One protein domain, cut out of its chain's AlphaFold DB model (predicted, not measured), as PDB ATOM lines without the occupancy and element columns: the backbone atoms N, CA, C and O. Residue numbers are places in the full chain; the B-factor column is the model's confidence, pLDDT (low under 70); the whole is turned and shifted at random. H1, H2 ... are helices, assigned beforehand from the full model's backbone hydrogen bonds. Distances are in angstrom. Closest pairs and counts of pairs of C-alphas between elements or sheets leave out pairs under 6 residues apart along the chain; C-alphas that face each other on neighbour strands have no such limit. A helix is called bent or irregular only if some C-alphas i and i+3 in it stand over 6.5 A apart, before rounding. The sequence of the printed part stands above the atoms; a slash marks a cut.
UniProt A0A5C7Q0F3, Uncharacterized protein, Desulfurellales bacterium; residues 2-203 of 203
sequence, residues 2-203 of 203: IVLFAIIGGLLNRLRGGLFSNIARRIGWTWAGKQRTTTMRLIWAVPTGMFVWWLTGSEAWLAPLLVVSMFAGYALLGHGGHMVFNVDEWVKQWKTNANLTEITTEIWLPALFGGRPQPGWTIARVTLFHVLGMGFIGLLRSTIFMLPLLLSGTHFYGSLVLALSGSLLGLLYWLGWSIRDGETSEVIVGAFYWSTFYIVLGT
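AT A GLANCE: This is residues 2 to 203 of the 203 residues of an uncharacterized protein of Desulfurellales bacterium (UniProt A0A5C7Q0F3). Six helices, H1, H2, H3, H6, H7 and H8, form an up-and-down bundle, each running against the one before it, and they follow one another round so that H8 comes back to pack on H1. Two short helices, H4 and H5, lie with their loops beside the first half of H6, while H1 kinks and its later part reaches away from the bundle. The printed part has 202 residues with eight named helices, H1 to H8 in chain order, and no named strand; the class is all helix. The whole is compact, with a radius of gyration of the C-alphas of 17.4 A and spans of 53 by 43 by 28 A.

IN THESE COORDINATES: H1, residues 2 to 26, begins at C-alpha 2 (28.689, -4.606, 48.207) and is 33.1 A long; it has a kink of 57 degrees near residue 18. H2 is residues 36 to 55, 29.0 A, and H3 residues 62 to 76. H4 is residues 87 to 96 and H5 residues 103 to 112. H6, residues 123 to 152, is the longest at 43.6 A, begins at C-alpha 123 (11.985, 4.390, 15.721) and has a kink of 50 degrees near residue 146. H7, residues 156 to 179, is 34.8 A long, with a kink of 36 degrees near residue 167. H8, residues 183 to 201, is 27.3 A long and ends at C-alpha 201 (38.419, -6.443, 41.650). H1 and H6 are irregular, with C-alphas 17 and 20 7.8 A apart and C-alphas 145 and 148 7.3 A apart; H5 is only just irregular, with C-alphas 106 and 109 6.9 A apart.

HOW THE PARTS SIT: In the bundle, H1 and H2 form a hairpin at a shallow tilt of 17 degrees; their closest C-alphas, Arg 16 and Met 40, are 4.9 A apart. H2 and H3 form another, closest at the C-alphas of Gly 49 and Val 67, 4.4 A. H3 touches residues 140 to 149 of H6, closest at the C-alphas of Gly 73 and Arg 141, 4.6 A. The hairpin of H6 and H7 is closest at the C-alphas of Gly 135 and Ser 167, 3.9 A, and that of H7 and H8 at those of Gly 176 and Ser 185, 4.2 A. H8 touches H1 opposite ways at a tilt of 38 degrees, only just steep; the C-alphas of Ala 6 and Ala 191 are closest, 3.8 A. H5 touches residues 129 to 137 of H6, closest at the C-alphas of Thr 105 and Gly 133, 6.6 A. H4 touches no helix; it is close to H6 but not clearly touching, with the C-alphas of Val 87 and Val 126 7.6 A apart. Every O i to N i+4 pair is within hydrogen-bond range in H3, H4 and H8, against 18 of 21 in H1, 15 of 16 in H2, 3 of 6 in H5, 24 of 26 in H6 and 18 of 20 in H7.

THE WHOLE: The C-alphas farthest apart, those of Glu 59 and Gly 120, are 53.9 A apart. The printed part has no cut; the links H6 to H7 and H7 to H8 are tight, the others short. The mean pLDDT of the printed part is 81.3, with residues 30 to 35, 78 to 106, 178 to 182 and 203 under 70.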
ATOM      1  N   ILE A   2      29.265  -4.948  49.536       89.44
ATOM      2  CA  ILE A   2      28.689  -4.606  48.207       89.44
ATOM      3  C   ILE A   2      27.599  -3.522  48.278       89.44
ATOM      4  O   ILE A   2      27.695  -2.509  47.594       89.44
ATOM      5  N   VAL A   3      26.601  -3.691  49.156       89.94
ATOM      6  CA  VAL A   3      25.484  -2.736  49.316       89.94
ATOM      7  C   VAL A   3      25.969  -1.329  49.677       89.94
ATOM      8  O   VAL A   3      25.449  -0.345  49.161       89.94
ATOM      9  N   LEU A   4      26.995  -1.218  50.525       90.81
ATOM     10  CA  LEU A   4      27.560   0.072  50.919       90.81
ATOM     11  C   LEU A   4      28.208   0.780  49.722       90.81
ATOM     12  O   LEU A   4      27.929   1.954  49.484       90.81
ATOM     13  N   PHE A   5      29.018   0.067  48.935       90.62
ATOM     14  CA  PHE A   5      29.631   0.635  47.730       90.62
ATOM     15  C   PHE A   5      28.594   0.991  46.663       90.62
ATOM     16  O   PHE A   5      28.739   2.017  46.005       90.62
ATOM     17  N   ALA A   6      27.510   0.218  46.553       90.12
ATOM     18  CA  ALA A   6      26.372   0.552  45.702       90.12
ATOM     19  C   ALA A   6      25.744   1.902  46.101       90.12
ATOM     20  O   ALA A   6      25.538   2.779  45.263       90.12
ATOM     21  N   ILE A   7      25.489   2.108  47.396       91.56
ATOM     22  CA  ILE A   7      24.919   3.362  47.909       91.56
ATOM     23  C   ILE A   7      25.862   4.539  47.628       91.56
ATOM     24  O   ILE A   7      25.423   5.563  47.101       91.56
ATOM     25  N   ILE A   8      27.158   4.390  47.924       91.69
ATOM     26  CA  ILE A   8      28.158   5.445  47.693       91.69
ATOM     27  C   ILE A   8      28.250   5.788  46.202       91.69
ATOM     28  O   ILE A   8      28.180   6.963  45.836       91.69
ATOM     29  N   GLY A   9      28.338   4.774  45.338       89.12
ATOM     30  CA  GLY A   9      28.385   4.957  43.890       89.12
ATOM     31  C   GLY A   9      27.153   5.682  43.353       89.12
ATOM     32  O   GLY A   9      27.281   6.613  42.556       89.12
ATOM     33  N   GLY A  10      25.959   5.318  43.827       87.75
ATOM     34  CA  GLY A  10      24.713   5.982  43.444       87.75
ATOM     35  C   GLY A  10      24.671   7.456  43.856       87.75
ATOM     36  O   GLY A  10      24.341   8.319  43.038       87.75
ATOM     37  N   LEU A  11      25.074   7.768  45.092       89.12
ATOM     38  CA  LEU A  11      25.140   9.144  45.594       89.12
ATOM     39  C   LEU A  11      26.158   9.991  44.821       89.12
ATOM     40  O   LEU A  11      25.839  11.107  44.405       89.12
ATOM     41  N   LEU A  12      27.362   9.465  44.580       87.94
ATOM     42  CA  LEU A  12      28.404  10.169  43.829       87.94
ATOM     43  C   LEU A  12      27.982  10.443  42.382       87.94
ATOM     44  O   LEU A  12      28.234  11.533  41.861       87.94
ATOM     45  N   ASN A  13      27.295   9.496  41.736       85.00
ATOM     46  CA  ASN A  13      26.878   9.676  40.347       85.00
ATOM     47  C   ASN A  13      25.739  10.698  40.252       85.00
ATOM     48  O   ASN A  13      25.700  11.491  39.311       85.00
ATOM     49  N   ARG A  14      24.871  10.757  41.271       85.44
ATOM     50  CA  ARG A  14      23.837  11.789  41.402       85.44
ATOM     51  C   ARG A  14      24.419  13.177  41.686       85.44
ATOM     52  O   ARG A  14      23.968  14.174  41.114       85.44
ATOM     53  N   LEU A  15      25.447  13.257  42.537       83.31
ATOM     54  CA  LEU A  15      26.198  14.494  42.780       83.31
ATOM     55  C   LEU A  15      26.781  15.039  41.476       83.31
ATOM     56  O   LEU A  15      26.545  16.207  41.155       83.31
ATOM     57  N   ARG A  16      27.438  14.171  40.696       81.38
ATOM     58  CA  ARG A  16      27.964  14.474  39.358       81.38
ATOM     59  C   ARG A  16      26.866  14.897  38.375       81.38
ATOM     60  O   ARG A  16      27.072  15.816  37.588       81.38
ATOM     61  N   GLY A  17      25.723  14.213  38.397       73.38
ATOM     62  CA  GLY A  17      24.630  14.363  37.433       73.38
ATOM     63  C   GLY A  17      23.798  15.642  37.551       73.38
ATOM     64  O   GLY A  17      23.157  16.075  36.597       73.38
ATOM     65  N   GLY A  18      23.872  16.344  38.683       73.81
ATOM     66  CA  GLY A  18      23.253  17.667  38.789       73.81
ATOM     67  C   GLY A  18      22.929  18.116  40.200       73.81
ATOM     68  O   GLY A  18      22.764  19.319  40.415       73.81
ATOM     69  N   LEU A  19      22.909  17.199  41.174       79.00
ATOM     70  CA  LEU A  19      22.624  17.546  42.564       79.00
ATOM     71  C   LEU A  19      23.624  18.580  43.099       79.00
ATOM     72  O   LEU A  19      23.202  19.586  43.667       79.00
ATOM     73  N   PHE A  20      24.924  18.415  42.826       78.25
ATOM     74  CA  PHE A  20      25.923  19.411  43.226       78.25
ATOM     75  C   PHE A  20      25.632  20.785  42.623       78.25
ATOM     76  O   PHE A  20      25.778  21.808  43.278       78.25
ATOM     77  N   SER A  21      25.185  20.824  41.370       71.81
ATOM     78  CA  SER A  21      24.913  22.087  40.682       71.81
ATOM     79  C   SER A  21      23.682  22.797  41.238       71.81
ATOM     80  O   SER A  21      23.662  24.024  41.334       71.81
ATOM     81  N   ASN A  22      22.665  22.027  41.624       77.19
ATOM     82  CA  ASN A  22      21.475  22.542  42.289       77.19
ATOM     83  C   ASN A  22      21.823  23.103  43.673       77.19
ATOM     84  O   ASN A  22      21.364  24.189  44.023       77.19
ATOM     85  N   ILE A  23      22.679  22.406  44.426       79.62
ATOM     86  CA  ILE A  23      23.176  22.862  45.729       79.62
ATOM     87  C   ILE A  23      24.029  24.124  45.565       79.62
ATOM     88  O   ILE A  23      23.736  25.133  46.199       79.62
ATOM     89  N   ALA A  24      25.019  24.108  44.668       77.69
ATOM     90  CA  ALA A  24      25.924  25.230  44.410       77.69
ATOM     91  C   ALA A  24      25.165  26.514  44.038       77.69
ATOM     92  O   ALA A  24      25.501  27.594  44.520       77.69
ATOM     93  N   ARG A  25      24.092  26.394  43.242       74.69
ATOM     94  CA  ARG A  25      23.215  27.523  42.903       74.69
ATOM     95  C   ARG A  25      22.463  28.061  44.120       74.69
ATOM     96  O   ARG A  25      22.362  29.273  44.268       74.69
ATOM     97  N   ARG A  26      21.952  27.181  44.990       82.38
ATOM     98  CA  ARG A  26      21.226  27.574  46.211       82.38
ATOM     99  C   ARG A  26      22.111  28.310  47.215       82.38
ATOM    100  O   ARG A  26      21.614  29.192  47.900       82.38
ATOM    101  N   ILE A  27      23.398  27.975  47.280       81.94
ATOM    102  CA  ILE A  27      24.357  28.597  48.211       81.94
ATOM    103  C   ILE A  27      25.149  29.763  47.592       81.94
ATOM    104  O   ILE A  27      26.104  30.240  48.193       81.94
ATOM    105  N   GLY A  28      24.788  30.216  46.385       72.38
ATOM    106  CA  GLY A  28      25.427  31.367  45.736       72.38
ATOM    107  C   GLY A  28      26.856  31.121  45.235       72.38
ATOM    108  O   GLY A  28      27.594  32.076  44.996       72.38
ATOM    109  N   TRP A  29      27.273  29.865  45.050       72.62
ATOM    110  CA  TRP A  29      28.634  29.550  44.613       72.62
ATOM    111  C   TRP A  29      28.815  29.808  43.105       72.62
ATOM    112  O   TRP A  29      28.452  28.997  42.249       72.62
ATOM    113  N   THR A  30      29.402  30.959  42.770       59.16
ATOM    114  CA  THR A  30      29.540  31.502  41.401       59.16
ATOM    115  C   THR A  30      30.547  30.769  40.505       59.16
ATOM    116  O   THR A  30      30.415  30.803  39.280       59.16
ATOM    117  N   TRP A  31      31.507  30.030  41.077       54.38
ATOM    118  CA  TRP A  31      32.466  29.203  40.318       54.38
ATOM    119  C   TRP A  31      31.797  28.064  39.521       54.38
ATOM    120  O   TRP A  31      32.357  27.576  38.537       54.38
ATOM    121  N   ALA A  32      30.565  27.688  39.875       51.12
ATOM    122  CA  ALA A  32      29.799  26.631  39.222       51.12
ATOM    123  C   ALA A  32      29.300  26.976  37.800       51.12
ATOM    124  O   ALA A  32      28.680  26.128  37.164       51.12
ATOM    125  N   GLY A  33      29.534  28.193  37.289       52.34
ATOM    126  CA  GLY A  33      29.059  28.625  35.967       52.34
ATOM    127  C   GLY A  33      29.960  28.221  34.790       52.34
ATOM    128  O   GLY A  33      29.467  27.667  33.813       52.34
ATOM    129  N   LYS A  34      31.278  28.477  34.872       54.59
ATOM    130  CA  LYS A  34      32.215  28.298  33.737       54.59
ATOM    131  C   LYS A  34      33.020  26.991  33.761       54.59
ATOM    132  O   LYS A  34      33.357  26.484  32.701       54.59
ATOM    133  N   GLN A  35      33.304  26.421  34.937       62.69
ATOM    134  CA  GLN A  35      34.086  25.174  35.072       62.69
ATOM    135  C   GLN A  35      33.251  23.958  35.509       62.69
ATOM    136  O   GLN A  35      33.794  22.896  35.809       62.69
ATOM    137  N   ARG A  36      31.919  24.086  35.495       70.19
ATOM    138  CA  ARG A  36      30.956  23.102  36.017       70.19
ATOM    139  C   ARG A  36      31.240  21.667  35.581       70.19
ATOM    140  O   ARG A  36      31.325  20.773  36.416       70.19
ATOM    141  N   THR A  37      31.393  21.456  34.277       74.56
ATOM    142  CA  THR A  37      31.588  20.129  33.685       74.56
ATOM    143  C   THR A  37      32.899  19.506  34.151       74.56
ATOM    144  O   THR A  37      32.923  18.347  34.550       74.56
ATOM    145  N   THR A  38      33.979  20.287  34.172       79.56
ATOM    146  CA  THR A  38      35.294  19.854  34.656       79.56
ATOM    147  C   THR A  38      35.253  19.499  36.140       79.56
ATOM    148  O   THR A  38      35.727  18.433  36.526       79.56
ATOM    149  N   THR A  39      34.611  20.328  36.966       81.69
ATOM    150  CA  THR A  39      34.443  20.052  38.399       81.69
ATOM    151  C   THR A  39      33.632  18.778  38.639       81.69
ATOM    152  O   THR A  39      34.041  17.950  39.447       81.69
ATOM    153  N   MET A  40      32.527  18.561  37.912       81.69
ATOM    154  CA  MET A  40      31.727  17.334  38.059       81.69
ATOM    155  C   MET A  40      32.538  16.093  37.676       81.69
ATOM    156  O   MET A  40      32.478  15.075  38.364       81.69
ATOM    157  N   ARG A  41      33.333  16.179  36.601       85.19
ATOM    158  CA  ARG A  41      34.231  15.095  36.181       85.19
ATOM    159  C   ARG A  41      35.249  14.758  37.267       85.19
ATOM    160  O   ARG A  41      35.460  13.579  37.516       85.19
ATOM    161  N   LEU A  42      35.817  15.753  37.952       86.88
ATOM    162  CA  LEU A  42      36.742  15.537  39.075       86.88
ATOM    163  C   LEU A  42      36.060  14.920  40.303       86.88
ATOM    164  O   LEU A  42      36.592  13.960  40.856       86.88
ATOM    165  N   ILE A  43      34.873  15.416  40.685       85.38
ATOM    166  CA  ILE A  43      34.069  14.873  41.802       85.38
ATOM    167  C   ILE A  43      33.803  13.379  41.614       85.38
ATOM    168  O   ILE A  43      33.691  12.645  42.587       85.38
ATOM    169  N   TRP A  44      33.714  12.922  40.369       87.62
ATOM    170  CA  TRP A  44      33.537  11.513  40.056       87.62
ATOM    171  C   TRP A  44      34.865  10.759  39.894       87.62
ATOM    172  O   TRP A  44      35.021   9.663  40.433       87.62
ATOM    173  N   ALA A  45      35.830  11.334  39.176       92.25
ATOM    174  CA  ALA A  45      37.077  10.665  38.818       92.25
ATOM    175  C   ALA A  45      37.976  10.375  40.020       92.25
ATOM    176  O   ALA A  45      38.511   9.275  40.115       92.25
ATOM    177  N   VAL A  46      38.103  11.328  40.949       95.06
ATOM    178  CA  VAL A  46      38.951  11.171  42.137       95.06
ATOM    179  C   VAL A  46      38.481  10.007  43.017       95.06
ATOM    180  O   VAL A  46      39.247   9.059  43.179       95.06
ATOM    181  N   PRO A  47      37.243   9.994  43.553       95.12
ATOM    182  CA  PRO A  47      36.815   8.901  44.421       95.12
ATOM    183  C   PRO A  47      36.753   7.566  43.682       95.12
ATOM    184  O   PRO A  47      37.089   6.549  44.273       95.12
ATOM    185  N   THR A  48      36.387   7.551  42.397       94.38
ATOM    186  CA  THR A  48      36.317   6.294  41.640       94.38
ATOM    187  C   THR A  48      37.704   5.708  41.368       94.38
ATOM    188  O   THR A  48      37.904   4.512  41.562       94.38
ATOM    189  N   GLY A  49      38.677   6.533  40.968       95.88
ATOM    190  CA  GLY A  49      40.056   6.090  40.752       95.88
ATOM    191  C   GLY A  49      40.717   5.606  42.044       95.88
ATOM    192  O   GLY A  49      41.324   4.538  42.055       95.88
ATOM    193  N   MET A  50      40.524   6.337  43.148       97.19
ATOM    194  CA  MET A  50      41.024   5.933  44.468       97.19
ATOM    195  C   MET A  50      40.355   4.656  44.982       97.19
ATOM    196  O   MET A  50      41.023   3.815  45.574       97.19
ATOM    197  N   PHE A  51      39.052   4.490  44.740       95.62
ATOM    198  CA  PHE A  51      38.324   3.279  45.108       95.62
ATOM    199  C   PHE A  51      38.853   2.056  44.356       95.62
ATOM    200  O   PHE A  51      39.139   1.043  44.986       95.62
ATOM    201  N   VAL A  52      39.042   2.159  43.037       96.00
ATOM    202  CA  VAL A  52      39.608   1.066  42.236       96.00
ATOM    203  C   VAL A  52      41.036   0.743  42.673       96.00
ATOM    204  O   VAL A  52      41.329  -0.426  42.884       96.00
ATOM    205  N   TRP A  53      41.886   1.751  42.894       96.62
ATOM    206  CA  TRP A  53      43.242   1.541  43.419       96.62
ATOM    207  C   TRP A  53      43.245   0.797  44.763       96.62
ATOM    208  O   TRP A  53      44.038  -0.122  44.965       96.62
ATOM    209  N   TRP A  54      42.344   1.183  45.673       95.75
ATOM    210  CA  TRP A  54      42.197   0.529  46.972       95.75
ATOM    211  C   TRP A  54      41.734  -0.926  46.832       95.75
ATOM    212  O   TRP A  54      42.276  -1.795  47.510       95.75
ATOM    213  N   LEU A  55      40.773  -1.201  45.941       94.69
ATOM    214  CA  LEU A  55      40.289  -2.562  45.686       94.69
ATOM    215  C   LEU A  55      41.387  -3.479  45.154       94.69
ATOM    216  O   LEU A  55      41.471  -4.627  45.573       94.69
ATOM    217  N   THR A  56      42.223  -2.975  44.250       93.50
ATOM    218  CA  THR A  56      43.245  -3.779  43.572       93.50
ATOM    219  C   THR A  56      44.546  -3.916  44.362       93.50
ATOM    220  O   THR A  56      45.507  -4.479  43.841       93.50
ATOM    221  N   GLY A  57      44.636  -3.341  45.572       92.12
ATOM    222  CA  GLY A  57      45.833  -3.406  46.422       92.12
ATOM    223  C   GLY A  57      47.125  -2.969  45.718       92.12
ATOM    224  O   GLY A  57      48.198  -3.491  46.009       92.12
ATOM    225  N   SER A  58      47.015  -2.077  44.729       91.69
ATOM    226  CA  SER A  58      48.085  -1.825  43.760       91.69
ATOM    227  C   SER A  58      49.115  -0.812  44.251       91.69
ATOM    228  O   SER A  58      48.895  -0.066  45.206       91.69
ATOM    229  N   GLU A  59      50.243  -0.726  43.548       94.44
ATOM    230  CA  GLU A  59      51.297   0.240  43.859       94.44
ATOM    231  C   GLU A  59      50.788   1.692  43.839       94.44
ATOM    232  O   GLU A  59      49.914   2.066  43.053       94.44
ATOM    233  N   ALA A  60      51.346   2.542  44.705       95.25
ATOM    234  CA  ALA A  60      50.849   3.900  44.933       95.25
ATOM    235  C   ALA A  60      50.856   4.791  43.674       95.25
ATOM    236  O   ALA A  60      50.030   5.696  43.556       95.25
ATOM    237  N   TRP A  61      51.748   4.533  42.712       95.12
ATOM    238  CA  TRP A  61      51.810   5.294  41.458       95.12
ATOM    239  C   TRP A  61      50.625   5.016  40.518       95.12
ATOM    240  O   TRP A  61      50.334   5.843  39.653       95.12
ATOM    241  N   LEU A  62      49.896   3.906  40.698       96.06
ATOM    242  CA  LEU A  62      48.697   3.608  39.907       96.06
ATOM    243  C   LEU A  62      47.495   4.463  40.317       96.06
ATOM    244  O   LEU A  62      46.641   4.744  39.476       96.06
ATOM    245  N   ALA A  63      47.443   4.944  41.563       96.81
ATOM    246  CA  ALA A  63      46.364   5.801  42.050       96.81
ATOM    247  C   ALA A  63      46.173   7.080  41.202       96.81
ATOM    248  O   ALA A  63      45.072   7.283  40.677       96.81
ATOM    249  N   PRO A  64      47.199   7.932  40.980       97.06
ATOM    250  CA  PRO A  64      47.036   9.114  40.136       97.06
ATOM    251  C   PRO A  64      46.709   8.761  38.678       97.06
ATOM    252  O   PRO A  64      45.935   9.481  38.049       97.06
ATOM    253  N   LEU A  65      47.216   7.647  38.138       97.38
ATOM    254  CA  LEU A  65      46.898   7.223  36.768       97.38
ATOM    255  C   LEU A  65      45.444   6.775  36.613       97.38
ATOM    256  O   LEU A  65      44.808   7.101  35.612       97.38
ATOM    257  N   LEU A  66      44.891   6.073  37.602       97.12
ATOM    258  CA  LEU A  66      43.479   5.694  37.640       97.12
ATOM    259  C   LEU A  66      42.567   6.925  37.727       97.12
ATOM    260  O   LEU A  66      41.561   7.008  37.025       97.12
ATOM    261  N   VAL A  67      42.943   7.932  38.520       97.12
ATOM    262  CA  VAL A  67      42.204   9.203  38.584       97.12
ATOM    263  C   VAL A  67      42.262   9.950  37.247       97.12
ATOM    264  O   VAL A  67      41.225  10.378  36.732       97.12
ATOM    265  N   VAL A  68      43.456  10.094  36.662       96.44
ATOM    266  CA  VAL A  68      43.653  10.810  35.392       96.44
ATOM    267  C   VAL A  68      42.948  10.101  34.243       96.44
ATOM    268  O   VAL A  68      42.279  10.760  33.452       96.44
ATOM    269  N   SER A  69      43.040   8.776  34.160       95.88
ATOM    270  CA  SER A  69      42.363   7.992  33.123       95.88
ATOM    271  C   SER A  69      40.841   8.057  33.255       95.88
ATOM    272  O   SER A  69      40.158   8.285  32.257       95.88
ATOM    273  N   MET A  70      40.296   7.972  34.474       93.81
ATOM    274  CA  MET A  70      38.862   8.160  34.697       93.81
ATOM    275  C   MET A  70      38.406   9.552  34.254       93.81
ATOM    276  O   MET A  70      37.409   9.701  33.545       93.81
ATOM    277  N   PHE A  71      39.162  10.586  34.626       91.94
ATOM    278  CA  PHE A  71      38.886  11.953  34.203       91.94
ATOM    279  C   PHE A  71      38.964  12.099  32.676       91.94
ATOM    280  O   PHE A  71      38.048  12.662  32.073       91.94
ATOM    281  N   ALA A  72      40.012  11.558  32.048       90.12
ATOM    282  CA  ALA A  72      40.223  11.589  30.605       90.12
ATOM    283  C   ALA A  72      39.084  10.895  29.851       90.12
ATOM    284  O   ALA A  72      38.577  11.457  28.884       90.12
ATOM    285  N   GLY A  73      38.605   9.745  30.337       87.31
ATOM    286  CA  GLY A  73      37.454   9.047  29.763       87.31
ATOM    287  C   GLY A  73      36.215   9.942  29.676       87.31
ATOM    288  O   GLY A  73      35.558   9.991  28.640       87.31
ATOM    289  N   TYR A  74      35.925  10.729  30.714       79.94
ATOM    290  CA  TYR A  74      34.817  11.691  30.669       79.94
ATOM    291  C   TYR A  74      35.130  12.992  29.931       79.94
ATOM    292  O   TYR A  74      34.203  13.663  29.470       79.94
ATOM    293  N   ALA A  75      36.398  13.401  29.894       80.44
ATOM    294  CA  ALA A  75      36.830  14.633  29.252       80.44
ATOM    295  C   ALA A  75      36.826  14.514  27.726       80.44
ATOM    296  O   ALA A  75      36.312  15.413  27.061       80.44
ATOM    297  N   LEU A  76      37.363  13.403  27.217       77.31
ATOM    298  CA  LEU A  76      37.536  13.113  25.797       77.31
ATOM    299  C   LEU A  76      36.251  12.600  25.150       77.31
ATOM    300  O   LEU A  76      35.952  12.943  24.011       77.31
ATOM    301  N   LEU A  77      35.485  11.787  25.879       75.94
ATOM    302  CA  LEU A  77      34.250  11.195  25.381       75.94
ATOM    303  C   LEU A  77      33.103  11.957  26.031       75.94
ATOM    304  O   LEU A  77      32.856  11.810  27.231       75.94
ATOM    305  N   GLY A  78      32.461  12.842  25.270       63.12
ATOM    306  CA  GLY A  78      31.329  13.648  25.721       63.12
ATOM    307  C   GLY A  78      30.114  12.805  26.131       63.12
ATOM    308  O   GLY A  78      30.072  11.593  25.961       63.12
ATOM    309  N   HIS A  79      29.119  13.447  26.748       60.00
ATOM    310  CA  HIS A  79      27.784  12.861  26.978       60.00
ATOM    311  C   HIS A  79      26.770  13.288  25.893       60.00
ATOM    312  O   HIS A  79      25.591  12.973  26.011       60.00
ATOM    313  N   GLY A  80      27.194  14.065  24.890       56.94
ATOM    314  CA  GLY A  80      26.313  14.805  23.978       56.94
ATOM    315  C   GLY A  80      25.815  13.993  22.779       56.94
ATOM    316  O   GLY A  80      26.540  13.171  22.238       56.94
ATOM    317  N   GLY A  81      24.566  14.232  22.361       47.00
ATOM    318  CA  GLY A  81      23.894  13.559  21.238       47.00
ATOM    319  C   GLY A  81      23.308  12.187  21.595       47.00
ATOM    320  O   GLY A  81      22.139  11.926  21.345       47.00
ATOM    321  N   HIS A  82      24.067  11.320  22.261       53.28
ATOM    322  CA  HIS A  82      23.670   9.915  22.505       53.28
ATOM    323  C   HIS A  82      22.531   9.711  23.498       53.28
ATOM    324  O   HIS A  82      21.987   8.616  23.607       53.28
ATOM    325  N   MET A  83      22.217  10.739  24.282       51.41
ATOM    326  CA  MET A  83      21.119  10.668  25.234       51.41
ATOM    327  C   MET A  83      19.770  10.793  24.524       51.41
ATOM    328  O   MET A  83      18.769  10.343  25.045       51.41
ATOM    329  N   VAL A  84      19.712  11.326  23.312       54.25
ATOM    330  CA  VAL A  84      18.446  11.780  22.754       54.25
ATOM    331  C   VAL A  84      17.517  10.633  22.326       54.25
ATOM    332  O   VAL A  84      17.929   9.705  21.648       54.25
ATOM    333  N   PHE A  85      16.241  10.670  22.715       57.94
ATOM    334  CA  PHE A  85      15.344   9.515  22.547       57.94
ATOM    335  C   PHE A  85      14.570   9.484  21.245       57.94
ATOM    336  O   PHE A  85      14.142   8.423  20.788       57.94
ATOM    337  N   ASN A  86      14.341  10.652  20.665       59.59
ATOM    338  CA  ASN A  86      13.560  10.793  19.458       59.59
ATOM    339  C   ASN A  86      14.169  11.873  18.568       59.59
ATOM    340  O   ASN A  86      15.012  12.674  18.977       59.59
ATOM    341  N   VAL A  87      13.744  11.879  17.312       62.00
ATOM    342  CA  VAL A  87      14.262  12.829  16.335       62.00
ATOM    343  C   VAL A  87      13.986  14.277  16.757       62.00
ATOM    344  O   VAL A  87      14.824  15.142  16.523       62.00
ATOM    345  N   ASP A  88      12.858  14.549  17.410       65.25
ATOM    346  CA  ASP A  88      12.456  15.908  17.785       65.25
ATOM    347  C   ASP A  88      13.374  16.512  18.850       65.25
ATOM    348  O   ASP A  88      13.818  17.656  18.732       65.25
ATOM    349  N   GLU A  89      13.732  15.731  19.862       67.31
ATOM    350  CA  GLU A  89      14.732  16.089  20.855       67.31
ATOM    351  C   GLU A  89      16.116  16.208  20.220       67.31
ATOM    352  O   GLU A  89      16.888  17.076  20.634       67.31
ATOM    353  N   TRP A  90      16.438  15.378  19.215       64.69
ATOM    354  CA  TRP A  90      17.753  15.406  18.565       64.69
ATOM    355  C   TRP A  90      17.886  16.714  17.800       64.69
ATOM    356  O   TRP A  90      18.841  17.463  17.984       64.69
ATOM    357  N   VAL A  91      16.859  17.054  17.021       63.94
ATOM    358  CA  VAL A  91      16.744  18.324  16.304       63.94
ATOM    359  C   VAL A  91      16.739  19.507  17.278       63.94
ATOM    360  O   VAL A  91      17.354  20.534  16.988       63.94
ATOM    361  N   LYS A  92      16.097  19.387  18.446       67.31
ATOM    362  CA  LYS A  92      16.066  20.438  19.476       67.31
ATOM    363  C   LYS A  92      17.432  20.651  20.132       67.31
ATOM    364  O   LYS A  92      17.871  21.799  20.223       67.31
ATOM    365  N   GLN A  93      18.113  19.586  20.561       63.91
ATOM    366  CA  GLN A  93      19.469  19.660  21.119       63.91
ATOM    367  C   GLN A  93      20.469  20.153  20.076       63.91
ATOM    368  O   GLN A  93      21.299  20.999  20.389       63.91
ATOM    369  N   TRP A  94      20.337  19.710  18.826       60.12
ATOM    370  CA  TRP A  94      21.170  20.159  17.717       60.12
ATOM    371  C   TRP A  94      21.058  21.664  17.466       60.12
ATOM    372  O   TRP A  94      22.057  22.374  17.400       60.12
ATOM    373  N   LYS A  95      19.821  22.170  17.363       58.81
ATOM    374  CA  LYS A  95      19.555  23.597  17.128       58.81
ATOM    375  C   LYS A  95      20.040  24.489  18.273       58.81
ATOM    376  O   LYS A  95      20.282  25.668  18.046       58.81
ATOM    377  N   THR A  96      20.155  23.949  19.487       55.69
ATOM    378  CA  THR A  96      20.541  24.709  20.688       55.69
ATOM    379  C   THR A  96      22.006  24.538  21.088       55.69
ATOM    380  O   THR A  96      22.563  25.448  21.693       55.69
ATOM    381  N   ASN A  97      22.652  23.427  20.729       54.12
ATOM    382  CA  ASN A  97      24.036  23.109  21.076       54.12
ATOM    383  C   ASN A  97      24.817  22.637  19.841       54.12
ATOM    384  O   ASN A  97      25.265  21.497  19.767       54.12
ATOM    385  N   ALA A  98      25.050  23.546  18.894       50.66
ATOM    386  CA  ALA A  98      25.901  23.310  17.722       50.66
ATOM    387  C   ALA A  98      27.412  23.197  18.051       50.66
ATOM    388  O   ALA A  98      28.246  23.264  17.150       50.66
ATOM    389  N   ASN A  99      27.787  23.037  19.326       49.09
ATOM    390  CA  ASN A  99      29.169  22.787  19.734       49.09
ATOM    391  C   ASN A  99      29.425  21.279  19.749       49.09
ATOM    392  O   ASN A  99      29.294  20.588  20.758       49.09
ATOM    393  N   LEU A 100      29.752  20.815  18.549       52.75
ATOM    394  CA  LEU A 100      29.962  19.443  18.116       52.75
ATOM    395  C   LEU A 100      31.394  19.031  18.417       52.75
ATOM    396  O   LEU A 100      32.307  19.351  17.661       52.75
ATOM    397  N   THR A 101      31.611  18.359  19.540       52.28
ATOM    398  CA  THR A 101      32.974  18.006  19.965       52.28
ATOM    399  C   THR A 101      33.221  16.506  20.065       52.28
ATOM    400  O   THR A 101      34.249  16.121  20.612       52.28
ATOM    401  N   GLU A 102      32.321  15.642  19.576       63.75
ATOM    402  CA  GLU A 102      32.478  14.195  19.747       63.75
ATOM    403  C   GLU A 102      32.496  13.399  18.436       63.75
ATOM    404  O   GLU A 102      31.500  13.262  17.737       63.75
ATOM    405  N   ILE A 103      33.647  12.788  18.148       66.50
ATOM    406  CA  ILE A 103      33.909  12.016  16.925       66.50
ATOM    407  C   ILE A 103      32.921  10.848  16.749       66.50
ATOM    408  O   ILE A 103      32.500  10.562  15.625       66.50
ATOM    409  N   THR A 104      32.527  10.186  17.841       66.50
ATOM    410  CA  THR A 104      31.667   8.996  17.794       66.50
ATOM    411  C   THR A 104      30.298   9.295  17.184       66.50
ATOM    412  O   THR A 104      29.896   8.613  16.244       66.50
ATOM    413  N   THR A 105      29.589  10.315  17.674       63.19
ATOM    414  CA  THR A 105      28.245  10.678  17.185       63.19
ATOM    415  C   THR A 105      28.225  11.645  16.038       63.19
ATOM    416  O   THR A 105      27.191  11.754  15.382       63.19
ATOM    417  N   GLU A 106      29.320  12.353  15.795       67.44
ATOM    418  CA  GLU A 106      29.345  13.375  14.755       67.44
ATOM    419  C   GLU A 106      29.945  12.883  13.447       67.44
ATOM    420  O   GLU A 106      29.613  13.420  12.393       67.44
ATOM    421  N   ILE A 107      30.800  11.859  13.502       71.12
ATOM    422  CA  ILE A 107      31.571  11.408  12.345       71.12
ATOM    423  C   ILE A 107      31.345   9.918  12.107       71.12
ATOM    424  O   ILE A 107      30.791   9.538  11.078       71.12
ATOM    425  N   TRP A 108      31.735   9.070  13.060       74.75
ATOM    426  CA  TRP A 108      31.774   7.625  12.831       74.75
ATOM    427  C   TRP A 108      30.378   7.007  12.700       74.75
ATOM    428  O   TRP A 108      30.066   6.368  11.695       74.75
ATOM    429  N   LEU A 109      29.512   7.225  13.689       77.69
ATOM    430  CA  LEU A 109      28.194   6.604  13.713       77.69
ATOM    431  C   LEU A 109      27.260   7.157  12.619       77.69
ATOM    432  O   LEU A 109      26.606   6.358  11.951       77.69
ATOM    433  N   PRO A 110      27.221   8.474  12.323       78.12
ATOM    434  CA  PRO A 110      26.474   8.976  11.172       78.12
ATOM    435  C   PRO A 110      26.944   8.397   9.840       78.12
ATOM    436  O   PRO A 110      26.107   8.099   8.993       78.12
ATOM    437  N   ALA A 111      28.252   8.195   9.644       81.44
ATOM    438  CA  ALA A 111      28.767   7.595   8.414       81.44
ATOM    439  C   ALA A 111      28.215   6.173   8.198       81.44
ATOM    440  O   ALA A 111      27.823   5.835   7.082       81.44
ATOM    441  N   LEU A 112      28.094   5.376   9.267       81.75
ATOM    442  CA  LEU A 112      27.511   4.028   9.211       81.75
ATOM    443  C   LEU A 112      26.010   4.024   8.897       81.75
ATOM    444  O   LEU A 112      25.503   3.080   8.296       81.75
ATOM    445  N   PHE A 113      25.294   5.074   9.296       81.88
ATOM    446  CA  PHE A 113      23.846   5.177   9.130       81.88
ATOM    447  C   PHE A 113      23.435   6.089   7.967       81.88
ATOM    448  O   PHE A 113      22.250   6.392   7.839       81.88
ATOM    449  N   GLY A 114      24.360   6.531   7.110       81.06
ATOM    450  CA  GLY A 114      24.051   7.425   5.984       81.06
ATOM    451  C   GLY A 114      23.581   8.823   6.411       81.06
ATOM    452  O   GLY A 114      22.829   9.474   5.691       81.06
ATOM    453  N   GLY A 115      23.981   9.267   7.602       79.00
ATOM    454  CA  GLY A 115      23.653  10.568   8.168       79.00
ATOM    455  C   GLY A 115      23.269  10.500   9.644       79.00
ATOM    456  O   GLY A 115      23.295   9.452  10.285       79.00
ATOM    457  N   ARG A 116      22.917  11.662  10.192       77.88
ATOM    458  CA  ARG A 116      22.387  11.802  11.555       77.88
ATOM    459  C   ARG A 116      20.906  11.395  11.614       77.88
ATOM    460  O   ARG A 116      20.265  11.370  10.561       77.88
ATOM    461  N   PRO A 117      20.342  11.146  12.812       77.31
ATOM    462  CA  PRO A 117      18.902  10.971  12.980       77.31
ATOM    463  C   PRO A 117      18.097  12.095  12.309       77.31
ATOM    464  O   PRO A 117      18.367  13.278  12.515       77.31
ATOM    465  N   GLN A 118      17.117  11.717  11.484       76.00
ATOM    466  CA  GLN A 118      16.281  12.624  10.688       76.00
ATOM    467  C   GLN A 118      14.794  12.274  10.830       76.00
ATOM    468  O   GLN A 118      14.491  11.118  11.126       76.00
ATOM    469  N   PRO A 119      13.857  13.209  10.559       76.62
ATOM    470  CA  PRO A 119      12.414  12.975  10.743       76.62
ATOM    471  C   PRO A 119      11.848  11.774   9.978       76.62
ATOM    472  O   PRO A 119      10.839  11.215  10.385       76.62
ATOM    473  N   GLY A 120      12.510  11.342   8.900       79.38
ATOM    474  CA  GLY A 120      12.132  10.144   8.143       79.38
ATOM    475  C   GLY A 120      12.688   8.817   8.679       79.38
ATOM    476  O   GLY A 120      12.431   7.774   8.082       79.38
ATOM    477  N   TRP A 121      13.489   8.809   9.748       84.12
ATOM    478  CA  TRP A 121      13.998   7.564  10.330       84.12
ATOM    479  C   TRP A 121      12.921   6.861  11.154       84.12
ATOM    480  O   TRP A 121      12.210   7.479  11.941       84.12
ATOM    481  N   THR A 122      12.847   5.536  11.026       85.25
ATOM    482  CA  THR A 122      11.994   4.719  11.893       85.25
ATOM    483  C   THR A 122      12.515   4.733  13.330       85.25
ATOM    484  O   THR A 122      13.720   4.861  13.562       85.25
ATOM    485  N   ILE A 123      11.620   4.514  14.300       81.75
ATOM    486  CA  ILE A 123      11.985   4.390  15.721       81.75
ATOM    487  C   ILE A 123      13.088   3.342  15.900       81.75
ATOM    488  O   ILE A 123      14.091   3.623  16.540       81.75
ATOM    489  N   ALA A 124      12.970   2.179  15.252       84.19
ATOM    490  CA  ALA A 124      13.974   1.117  15.328       84.19
ATOM    491  C   ALA A 124      15.372   1.572  14.869       84.19
ATOM    492  O   ALA A 124      16.370   1.238  15.506       84.19
ATOM    493  N   ARG A 125      15.458   2.368  13.794       85.38
ATOM    494  CA  ARG A 125      16.734   2.901  13.294       85.38
ATOM    495  C   ARG A 125      17.341   3.913  14.264       85.38
ATOM    496  O   ARG A 125      18.541   3.867  14.514       85.38
ATOM    497  N   VAL A 126      16.511   4.789  14.829       80.19
ATOM    498  CA  VAL A 126      16.925   5.751  15.860       80.19
ATOM    499  C   VAL A 126      17.392   5.010  17.116       80.19
ATOM    500  O   VAL A 126      18.464   5.302  17.633       80.19
ATOM    501  N   THR A 127      16.653   4.005  17.580       81.44
ATOM    502  CA  THR A 127      17.035   3.167  18.723       81.44
ATOM    503  C   THR A 127      18.370   2.469  18.490       81.44
ATOM    504  O   THR A 127      19.241   2.531  19.353       81.44
ATOM    505  N   LEU A 128      18.570   1.851  17.322       85.31
ATOM    506  CA  LEU A 128      19.820   1.161  17.004       85.31
ATOM    507  C   LEU A 128      21.018   2.122  16.988       85.31
ATOM    508  O   LEU A 128      22.073   1.783  17.519       85.31
ATOM    509  N   PHE A 129      20.844   3.328  16.438       83.31
ATOM    510  CA  PHE A 129      21.860   4.381  16.485       83.31
ATOM    511  C   PHE A 129      22.267   4.682  17.938       83.31
ATOM    512  O   PHE A 129      23.444   4.603  18.282       83.31
ATOM    513  N   HIS A 130      21.306   4.922  18.833       79.69
ATOM    514  CA  HIS A 130      21.607   5.230  20.235       79.69
ATOM    515  C   HIS A 130      22.235   4.059  20.994       79.69
ATOM    516  O   HIS A 130      23.203   4.263  21.726       79.69
ATOM    517  N   VAL A 131      21.744   2.834  20.785       84.50
ATOM    518  CA  VAL A 131      22.311   1.617  21.384       84.50
ATOM    519  C   VAL A 131      23.783   1.466  20.997       84.50
ATOM    520  O   VAL A 131      24.636   1.285  21.865       84.50
ATOM    521  N   LEU A 132      24.111   1.601  19.709       85.69
ATOM    522  CA  LEU A 132      25.492   1.476  19.247       85.69
ATOM    523  C   LEU A 132      26.378   2.620  19.754       85.69
ATOM    524  O   LEU A 132      27.482   2.356  20.229       85.69
ATOM    525  N   GLY A 133      25.896   3.864  19.720       82.81
ATOM    526  CA  GLY A 133      26.641   5.019  20.233       82.81
ATOM    527  C   GLY A 133      26.951   4.898  21.726       82.81
ATOM    528  O   GLY A 133      28.111   4.971  22.137       82.81
ATOM    529  N   MET A 134      25.929   4.621  22.539       83.94
ATOM    530  CA  MET A 134      26.062   4.494  23.994       83.94
ATOM    531  C   MET A 134      26.891   3.279  24.403       83.94
ATOM    532  O   MET A 134      27.727   3.387  25.303       83.94
ATOM    533  N   GLY A 135      26.704   2.140  23.731       87.56
ATOM    534  CA  GLY A 135      27.505   0.942  23.966       87.56
ATOM    535  C   GLY A 135      28.981   1.145  23.613       87.56
ATOM    536  O   GLY A 135      29.867   0.727  24.361       87.56
ATOM    537  N   PHE A 136      29.275   1.836  22.513       86.81
ATOM    538  CA  PHE A 136      30.657   2.099  22.114       86.81
ATOM    539  C   PHE A 136      31.353   3.100  23.045       86.81
ATOM    540  O   PHE A 136      32.488   2.881  23.463       86.81
ATOM    541  N   ILE A 137      30.670   4.167  23.460       85.00
ATOM    542  CA  ILE A 137      31.242   5.142  24.406       85.00
ATOM    543  C   ILE A 137      31.443   4.538  25.778       85.00
ATOM    544  O   ILE A 137      32.459   4.801  26.419       85.00
ATOM    545  N   GLY A 138      30.482   3.733  26.231       88.12
ATOM    546  CA  GLY A 138      30.619   2.983  27.465       88.12
ATOM    547  C   GLY A 138      31.879   2.115  27.445       88.12
ATOM    548  O   GLY A 138      32.683   2.197  28.373       88.12
ATOM    549  N   LEU A 139      32.101   1.371  26.354       90.88
ATOM    550  CA  LEU A 139      33.315   0.576  26.143       90.88
ATOM    551  C   LEU A 139      34.578   1.431  26.193       90.88
ATOM    552  O   LEU A 139      35.492   1.125  26.957       90.88
ATOM    553  N   LEU A 140      34.639   2.508  25.408       90.19
ATOM    554  CA  LEU A 140      35.825   3.357  25.349       90.19
ATOM    555  C   LEU A 140      36.132   4.007  26.701       90.19
ATOM    556  O   LEU A 140      37.284   4.008  27.126       90.19
ATOM    557  N   ARG A 141      35.119   4.514  27.413       89.12
ATOM    558  CA  ARG A 141      35.293   5.116  28.743       89.12
ATOM    559  C   ARG A 141      35.851   4.112  29.742       89.12
ATOM    560  O   ARG A 141      36.833   4.420  30.416       89.12
ATOM    561  N   SER A 142      35.258   2.922  29.812       92.62
ATOM    562  CA  SER A 142      35.738   1.869  30.707       92.62
ATOM    563  C   SER A 142      37.126   1.379  30.311       92.62
ATOM    564  O   SER A 142      37.952   1.142  31.183       92.62
ATOM    565  N   THR A 143      37.417   1.288  29.013       95.00
ATOM    566  CA  THR A 143      38.738   0.887  28.510       95.00
ATOM    567  C   THR A 143      39.805   1.910  28.881       95.00
ATOM    568  O   THR A 143      40.837   1.527  29.421       95.00
ATOM    569  N   ILE A 144      39.549   3.207  28.665       95.19
ATOM    570  CA  ILE A 144      40.468   4.282  29.070       95.19
ATOM    571  C   ILE A 144      40.713   4.208  30.577       95.19
ATOM    572  O   ILE A 144      41.867   4.230  30.994       95.19
ATOM    573  N   PHE A 145      39.658   4.072  31.387       95.56
ATOM    574  CA  PHE A 145      39.787   4.007  32.843       95.56
ATOM    575  C   PHE A 145      40.569   2.774  33.326       95.56
ATOM    576  O   PHE A 145      41.402   2.885  34.220       95.56
ATOM    577  N   MET A 146      40.340   1.607  32.726       96.75
ATOM    578  CA  MET A 146      41.018   0.360  33.101       96.75
ATOM    579  C   MET A 146      42.432   0.235  32.516       96.75
ATOM    580  O   MET A 146      43.183  -0.653  32.919       96.75
ATOM    581  N   LEU A 147      42.823   1.122  31.592       96.56
ATOM    582  CA  LEU A 147      44.098   1.057  30.880       96.56
ATOM    583  C   LEU A 147      45.329   0.978  31.805       96.56
ATOM    584  O   LEU A 147      46.187   0.140  31.534       96.56
ATOM    585  N   PRO A 148      45.444   1.751  32.906       97.44
ATOM    586  CA  PRO A 148      46.595   1.637  33.806       97.44
ATOM    587  C   PRO A 148      46.749   0.238  34.427       97.44
ATOM    588  O   PRO A 148      47.866  -0.260  34.567       97.44
ATOM    589  N   LEU A 149      45.639  -0.425  34.763       96.06
ATOM    590  CA  LEU A 149      45.656  -1.786  35.310       96.06
ATOM    591  C   LEU A 149      45.992  -2.820  34.231       96.06
ATOM    592  O   LEU A 149      46.839  -3.684  34.441       96.06
ATOM    593  N   LEU A 150      45.411  -2.671  33.036       96.06
ATOM    594  CA  LEU A 150      45.716  -3.528  31.888       96.06
ATOM    595  C   LEU A 150      47.201  -3.468  31.501       96.06
ATOM    596  O   LEU A 150      47.807  -4.508  31.259       96.06
ATOM    597  N   LEU A 151      47.792  -2.270  31.469       96.19
ATOM    598  CA  LEU A 151      49.194  -2.072  31.085       96.19
ATOM    599  C   LEU A 151      50.183  -2.480  32.179       96.19
ATOM    600  O   LEU A 151      51.270  -2.951  31.864       96.19
ATOM    601  N   SER A 152      49.819  -2.315  33.453       94.75
ATOM    602  CA  SER A 152      50.649  -2.788  34.571       94.75
ATOM    603  C   SER A 152      50.556  -4.302  34.790       94.75
ATOM    604  O   SER A 152      51.322  -4.846  35.578       94.75
ATOM    605  N   GLY A 153      49.602  -4.983  34.142       90.50
ATOM    606  CA  GLY A 153      49.303  -6.401  34.364       90.50
ATOM    607  C   GLY A 153      48.578  -6.687  35.687       90.50
ATOM    608  O   GLY A 153      48.198  -7.828  35.949       90.50
ATOM    609  N   THR A 154      48.340  -5.663  36.511       88.06
ATOM    610  CA  THR A 154      47.685  -5.802  37.813       88.06
ATOM    611  C   THR A 154      46.191  -6.048  37.616       88.06
ATOM    612  O   THR A 154      45.515  -5.249  36.977       88.06
ATOM    613  N   HIS A 155      45.666  -7.157  38.148       90.38
ATOM    614  CA  HIS A 155      44.263  -7.566  37.965       90.38
ATOM    615  C   HIS A 155      43.807  -7.622  36.489       90.38
ATOM    616  O   HIS A 155      42.640  -7.365  36.191       90.38
ATOM    617  N   PHE A 156      44.698  -8.009  35.562       93.19
ATOM    618  CA  PHE A 156      44.467  -7.957  34.109       93.19
ATOM    619  C   PHE A 156      43.086  -8.470  33.664       93.19
ATOM    620  O   PHE A 156      42.355  -7.760  32.974       93.19
ATOM    621  N   TYR A 157      42.694  -9.680  34.079       94.31
ATOM    622  CA  TYR A 157      41.406 -10.263  33.686       94.31
ATOM    623  C   TYR A 157      40.211  -9.491  34.254       94.31
ATOM    624  O   TYR A 157      39.239  -9.263  33.535       94.31
ATOM    625  N   GLY A 158      40.290  -9.044  35.510       94.62
ATOM    626  CA  GLY A 158      39.244  -8.223  36.120       94.62
ATOM    627  C   GLY A 158      39.095  -6.882  35.402       94.62
ATOM    628  O   GLY A 158      37.990  -6.478  35.041       94.62
ATOM    629  N   SER A 159      40.213  -6.229  35.090       94.50
ATOM    630  CA  SER A 159      40.240  -4.980  34.325       94.50
ATOM    631  C   SER A 159      39.724  -5.150  32.896       94.50
ATOM    632  O   SER A 159      39.020  -4.272  32.399       94.50
ATOM    633  N   LEU A 160      40.005  -6.284  32.248       95.38
ATOM    634  CA  LEU A 160      39.478  -6.605  30.921       95.38
ATOM    635  C   LEU A 160      37.957  -6.800  30.957       95.38
ATOM    636  O   LEU A 160      37.247  -6.217  30.138       95.38
ATOM    637  N   VAL A 161      37.445  -7.560  31.930       94.94
ATOM    638  CA  VAL A 161      35.998  -7.732  32.138       94.94
ATOM    639  C   VAL A 161      35.328  -6.377  32.359       94.94
ATOM    640  O   VAL A 161      34.307  -6.088  31.734       94.94
ATOM    641  N   LEU A 162      35.919  -5.509  33.184       94.00
ATOM    642  CA  LEU A 162      35.380  -4.174  33.439       94.00
ATOM    643  C   LEU A 162      35.427  -3.265  32.209       94.00
ATOM    644  O   LEU A 162      34.443  -2.568  31.944       94.00
ATOM    645  N   ALA A 163      36.509  -3.302  31.428       93.69
ATOM    646  CA  ALA A 163      36.612  -2.576  30.166       93.69
ATOM    647  C   ALA A 163      35.471  -2.972  29.214       93.69
ATOM    648  O   ALA A 163      34.713  -2.110  28.767       93.69
ATOM    649  N   LEU A 164      35.281  -4.277  28.999       93.00
ATOM    650  CA  LEU A 164      34.240  -4.821  28.119       93.00
ATOM    651  C   LEU A 164      32.823  -4.560  28.647       93.00
ATOM    652  O   LEU A 164      31.922  -4.220  27.878       93.00
ATOM    653  N   SER A 165      32.624  -4.640  29.966       91.00
ATOM    654  CA  SER A 165      31.335  -4.340  30.605       91.00
ATOM    655  C   SER A 165      30.885  -2.892  30.381       91.00
ATOM    656  O   SER A 165      29.691  -2.598  30.468       91.00
ATOM    657  N   GLY A 166      31.816  -2.002  30.012       88.25
ATOM    658  CA  GLY A 166      31.536  -0.628  29.619       88.25
ATOM    659  C   GLY A 166      30.398  -0.506  28.613       88.25
ATOM    660  O   GLY A 166      29.554   0.374  28.779       88.25
ATOM    661  N   SER A 167      30.296  -1.410  27.631       88.38
ATOM    662  CA  SER A 167      29.186  -1.381  26.670       88.38
ATOM    663  C   SER A 167      27.826  -1.530  27.332       88.38
ATOM    664  O   SER A 167      26.927  -0.728  27.081       88.38
ATOM    665  N   LEU A 168      27.681  -2.510  28.223       87.75
ATOM    666  CA  LEU A 168      26.435  -2.722  28.947       87.75
ATOM    667  C   LEU A 168      26.121  -1.535  29.864       87.75
ATOM    668  O   LEU A 168      24.978  -1.099  29.949       87.75
ATOM    669  N   LEU A 169      27.141  -0.971  30.507       83.38
ATOM    670  CA  LEU A 169      26.994   0.183  31.392       83.38
ATOM    671  C   LEU A 169      26.526   1.438  30.644       83.38
ATOM    672  O   LEU A 169      25.686   2.181  31.152       83.38
ATOM    673  N   GLY A 170      27.036   1.660  29.430       83.19
ATOM    674  CA  GLY A 170      26.562   2.720  28.542       83.19
ATOM    675  C   GLY A 170      25.082   2.548  28.192       83.19
ATOM    676  O   GLY A 170      24.305   3.498  28.305       83.19
ATOM    677  N   LEU A 171      24.670   1.322  27.860       85.44
ATOM    678  CA  LEU A 171      23.271   0.997  27.568       85.44
ATOM    679  C   LEU A 171      22.359   1.159  28.783       85.44
ATOM    680  O   LEU A 171      21.284   1.734  28.654       85.44
ATOM    681  N   LEU A 172      22.782   0.705  29.966       83.06
ATOM    682  CA  LEU A 172      22.021   0.870  31.208       83.06
ATOM    683  C   LEU A 172      21.819   2.346  31.555       83.06
ATOM    684  O   LEU A 172      20.737   2.731  31.992       83.06
ATOM    685  N   TYR A 173      22.838   3.177  31.330       78.81
ATOM    686  CA  TYR A 173      22.720   4.620  31.522       78.81
ATOM    687  C   TYR A 173      21.707   5.245  30.562       78.81
ATOM    688  O   TYR A 173      20.861   6.029  30.990       78.81
ATOM    689  N   TRP A 174      21.738   4.850  29.291       80.06
ATOM    690  CA  TRP A 174      20.771   5.306  28.294       80.06
ATOM    691  C   TRP A 174      19.338   4.840  28.587       80.06
ATOM    692  O   TRP A 174      18.419   5.655  28.583       80.06
ATOM    693  N   LEU A 175      19.148   3.558  28.914       78.25
ATOM    694  CA  LEU A 175      17.848   2.990  29.290       78.25
ATOM    695  C   LEU A 175      17.287   3.635  30.556       78.25
ATOM    696  O   LEU A 175      16.096   3.909  30.656       78.25
ATOM    697  N   GLY A 176      18.140   3.888  31.546       74.00
ATOM    698  CA  GLY A 176      17.705   4.566  32.755       74.00
ATOM    699  C   GLY A 176      17.221   5.985  32.453       74.00
ATOM    700  O   GLY A 176      16.205   6.393  33.013       74.00
ATOM    701  N   TRP A 177      17.915   6.709  31.565       71.69
ATOM    702  CA  TRP A 177      17.476   8.028  31.103       71.69
ATOM    703  C   TRP A 177      16.127   7.914  30.363       71.69
ATOM    704  O   TRP A 177      15.279   8.785  30.531       71.69
ATOM    705  N   SER A 178      15.904   6.859  29.559       69.62
ATOM    706  CA  SER A 178      14.694   6.711  28.720       69.62
ATOM    707  C   SER A 178      13.426   6.371  29.489       69.62
ATOM    708  O   SER A 178      12.328   6.694  29.039       69.62
ATOM    709  N   ILE A 179      13.563   5.719  30.642       69.00
ATOM    710  CA  ILE A 179      12.428   5.266  31.450       69.00
ATOM    711  C   ILE A 179      12.036   6.312  32.506       69.00
ATOM    712  O   ILE A 179      10.866   6.391  32.883       69.00
ATOM    713  N   ARG A 180      12.989   7.103  33.022       60.97
ATOM    714  CA  ARG A 180      12.747   8.130  34.049       60.97
ATOM    715  C   ARG A 180      13.640   9.341  33.824       60.97
ATOM    716  O   ARG A 180      14.805   9.174  33.476       60.97
ATOM    717  N   ASP A 181      13.124  10.530  34.155       63.09
ATOM    718  CA  ASP A 181      13.920  11.754  34.297       63.09
ATOM    719  C   ASP A 181      15.256  11.408  34.971       63.09
ATOM    720  O   ASP A 181      15.271  10.786  36.039       63.09
ATOM    721  N   GLY A 182      16.370  11.729  34.303       64.25
ATOM    722  CA  GLY A 182      17.690  11.104  34.477       64.25
ATOM    723  C   GLY A 182      18.243  10.932  35.898       64.25
ATOM    724  O   GLY A 182      19.177  10.163  36.100       64.25
ATOM    725  N   GLU A 183      17.654  11.559  36.908       75.56
ATOM    726  CA  GLU A 183      18.042  11.463  38.313       75.56
ATOM    727  C   GLU A 183      18.016  10.030  38.868       75.56
ATOM    728  O   GLU A 183      18.948   9.624  39.563       75.56
ATOM    729  N   THR A 184      16.980   9.239  38.558       75.00
ATOM    730  CA  THR A 184      16.904   7.843  39.047       75.00
ATOM    731  C   THR A 184      17.936   6.964  38.335       75.00
ATOM    732  O   THR A 184      18.561   6.101  38.951       75.00
ATOM    733  N   SER A 185      18.161   7.225  37.043       75.56
ATOM    734  CA  SER A 185      19.154   6.514  36.233       75.56
ATOM    735  C   SER A 185      20.575   6.710  36.750       75.56
ATOM    736  O   SER A 185      21.349   5.759  36.824       75.56
ATOM    737  N   GLU A 186      20.900   7.929  37.191       80.25
ATOM    738  CA  GLU A 186      22.203   8.268  37.751       80.25
ATOM    739  C   GLU A 186      22.491   7.429  38.995       80.25
ATOM    740  O   GLU A 186      23.562   6.831  39.100       80.25
ATOM    741  N   VAL A 187      21.522   7.318  39.905       85.31
ATOM    742  CA  VAL A 187      21.684   6.534  41.135       85.31
ATOM    743  C   VAL A 187      21.884   5.053  40.817       85.31
ATOM    744  O   VAL A 187      22.835   4.450  41.310       85.31
ATOM    745  N   ILE A 188      21.036   4.472  39.961       84.25
ATOM    746  CA  ILE A 188      21.105   3.044  39.615       84.25
ATOM    747  C   ILE A 188      22.431   2.714  38.924       84.25
ATOM    748  O   ILE A 188      23.102   1.756  39.299       84.25
ATOM    749  N   VAL A 189      22.844   3.526  37.950       84.12
ATOM    750  CA  VAL A 189      24.089   3.293  37.206       84.12
ATOM    751  C   VAL A 189      25.299   3.453  38.112       84.12
ATOM    752  O   VAL A 189      26.220   2.646  38.032       84.12
ATOM    753  N   GLY A 190      25.294   4.456  38.995       86.62
ATOM    754  CA  GLY A 190      26.365   4.650  39.970       86.62
ATOM    755  C   GLY A 190      26.486   3.463  40.923       86.62
ATOM    756  O   GLY A 190      27.588   2.959  41.149       86.62
ATOM    757  N   ALA A 191      25.347   2.976  41.417       89.94
ATOM    758  CA  ALA A 191      25.284   1.814  42.289       89.94
ATOM    759  C   ALA A 191      25.786   0.544  41.599       89.94
ATOM    760  O   ALA A 191      26.588  -0.199  42.169       89.94
ATOM    761  N   PHE A 192      25.366   0.326  40.353       89.81
ATOM    762  CA  PHE A 192      25.787  -0.823  39.564       89.81
ATOM    763  C   PHE A 192      27.291  -0.778  39.251       89.81
ATOM    764  O   PHE A 192      27.980  -1.775  39.451       89.81
ATOM    765  N   TYR A 193      27.831   0.382  38.857       87.69
ATOM    766  CA  TYR A 193      29.265   0.570  38.593       87.69
ATOM    767  C   TYR A 193      30.132   0.184  39.794       87.69
ATOM    768  O   TYR A 193      31.028  -0.650  39.685       87.69
ATOM    769  N   TRP A 194      29.848   0.773  40.956       93.31
ATOM    770  CA  TRP A 194      30.674   0.578  42.148       93.31
ATOM    771  C   TRP A 194      30.544  -0.834  42.723       93.31
ATOM    772  O   TRP A 194      31.533  -1.405  43.180       93.31
ATOM    773  N   SER A 195      29.352  -1.429  42.636       92.25
ATOM    774  CA  SER A 195      29.150  -2.837  42.998       92.25
ATOM    775  C   SER A 195      29.942  -3.767  42.080       92.25
ATOM    776  O   SER A 195      30.570  -4.705  42.562       92.25
ATOM    777  N   THR A 196      29.953  -3.486  40.774       91.38
ATOM    778  CA  THR A 196      30.674  -4.302  39.786       91.38
ATOM    779  C   THR A 196      32.183  -4.217  40.005       91.38
ATOM    780  O   THR A 196      32.844  -5.248  39.997       91.38
ATOM    781  N   PHE A 197      32.730  -3.029  40.290       92.94
ATOM    782  CA  PHE A 197      34.145  -2.896  40.661       92.94
ATOM    783  C   PHE A 197      34.498  -3.734  41.883       92.94
ATOM    784  O   PHE A 197      35.465  -4.487  41.836       92.94
ATOM    785  N   TYR A 198      33.692  -3.663  42.944       93.12
ATOM    786  CA  TYR A 198      33.933  -4.468  44.138       93.12
ATOM    787  C   TYR A 198      33.880  -5.974  43.847       93.12
ATOM    788  O   TYR A 198      34.740  -6.708  44.313       93.12
ATOM    789  N   ILE A 199      32.895  -6.434  43.071       92.31
ATOM    790  CA  ILE A 199      32.735  -7.859  42.745       92.31
ATOM    791  C   ILE A 199      33.884  -8.371  41.871       92.31
ATOM    792  O   ILE A 199      34.311  -9.503  42.051       92.31
ATOM    793  N   VAL A 200      34.361  -7.567  40.917       92.31
ATOM    794  CA  VAL A 200      35.347  -8.011  39.918       92.31
ATOM    795  C   VAL A 200      36.794  -7.809  40.381       92.31
ATOM    796  O   VAL A 200      37.672  -8.554  39.954       92.31
ATOM    797  N   LEU A 201      37.061  -6.800  41.215       91.81
ATOM    798  CA  LEU A 201      38.419  -6.443  41.650       91.81
ATOM    799  C   LEU A 201      38.669  -6.654  43.144       91.81
ATOM    800  O   LEU A 201      39.822  -6.717  43.543       91.81
ATOM    801  N   GLY A 202      37.618  -6.710  43.968       82.69
ATOM    802  CA  GLY A 202      37.723  -6.832  45.427       82.69
ATOM    803  C   GLY A 202      37.730  -8.271  45.951       82.69
ATOM    804  O   GLY A 202      37.624  -8.458  47.164       82.69
ATOM    805  N   THR A 203      37.797  -9.259  45.055       64.12
ATOM    806  CA  THR A 203      37.943 -10.697  45.341       64.12
ATOM    807  C   THR A 203      39.301 -11.182  44.875       64.12
ATOM    808  O   THR A 203      39.906 -11.992  45.603       64.12
TER     809      THR A 203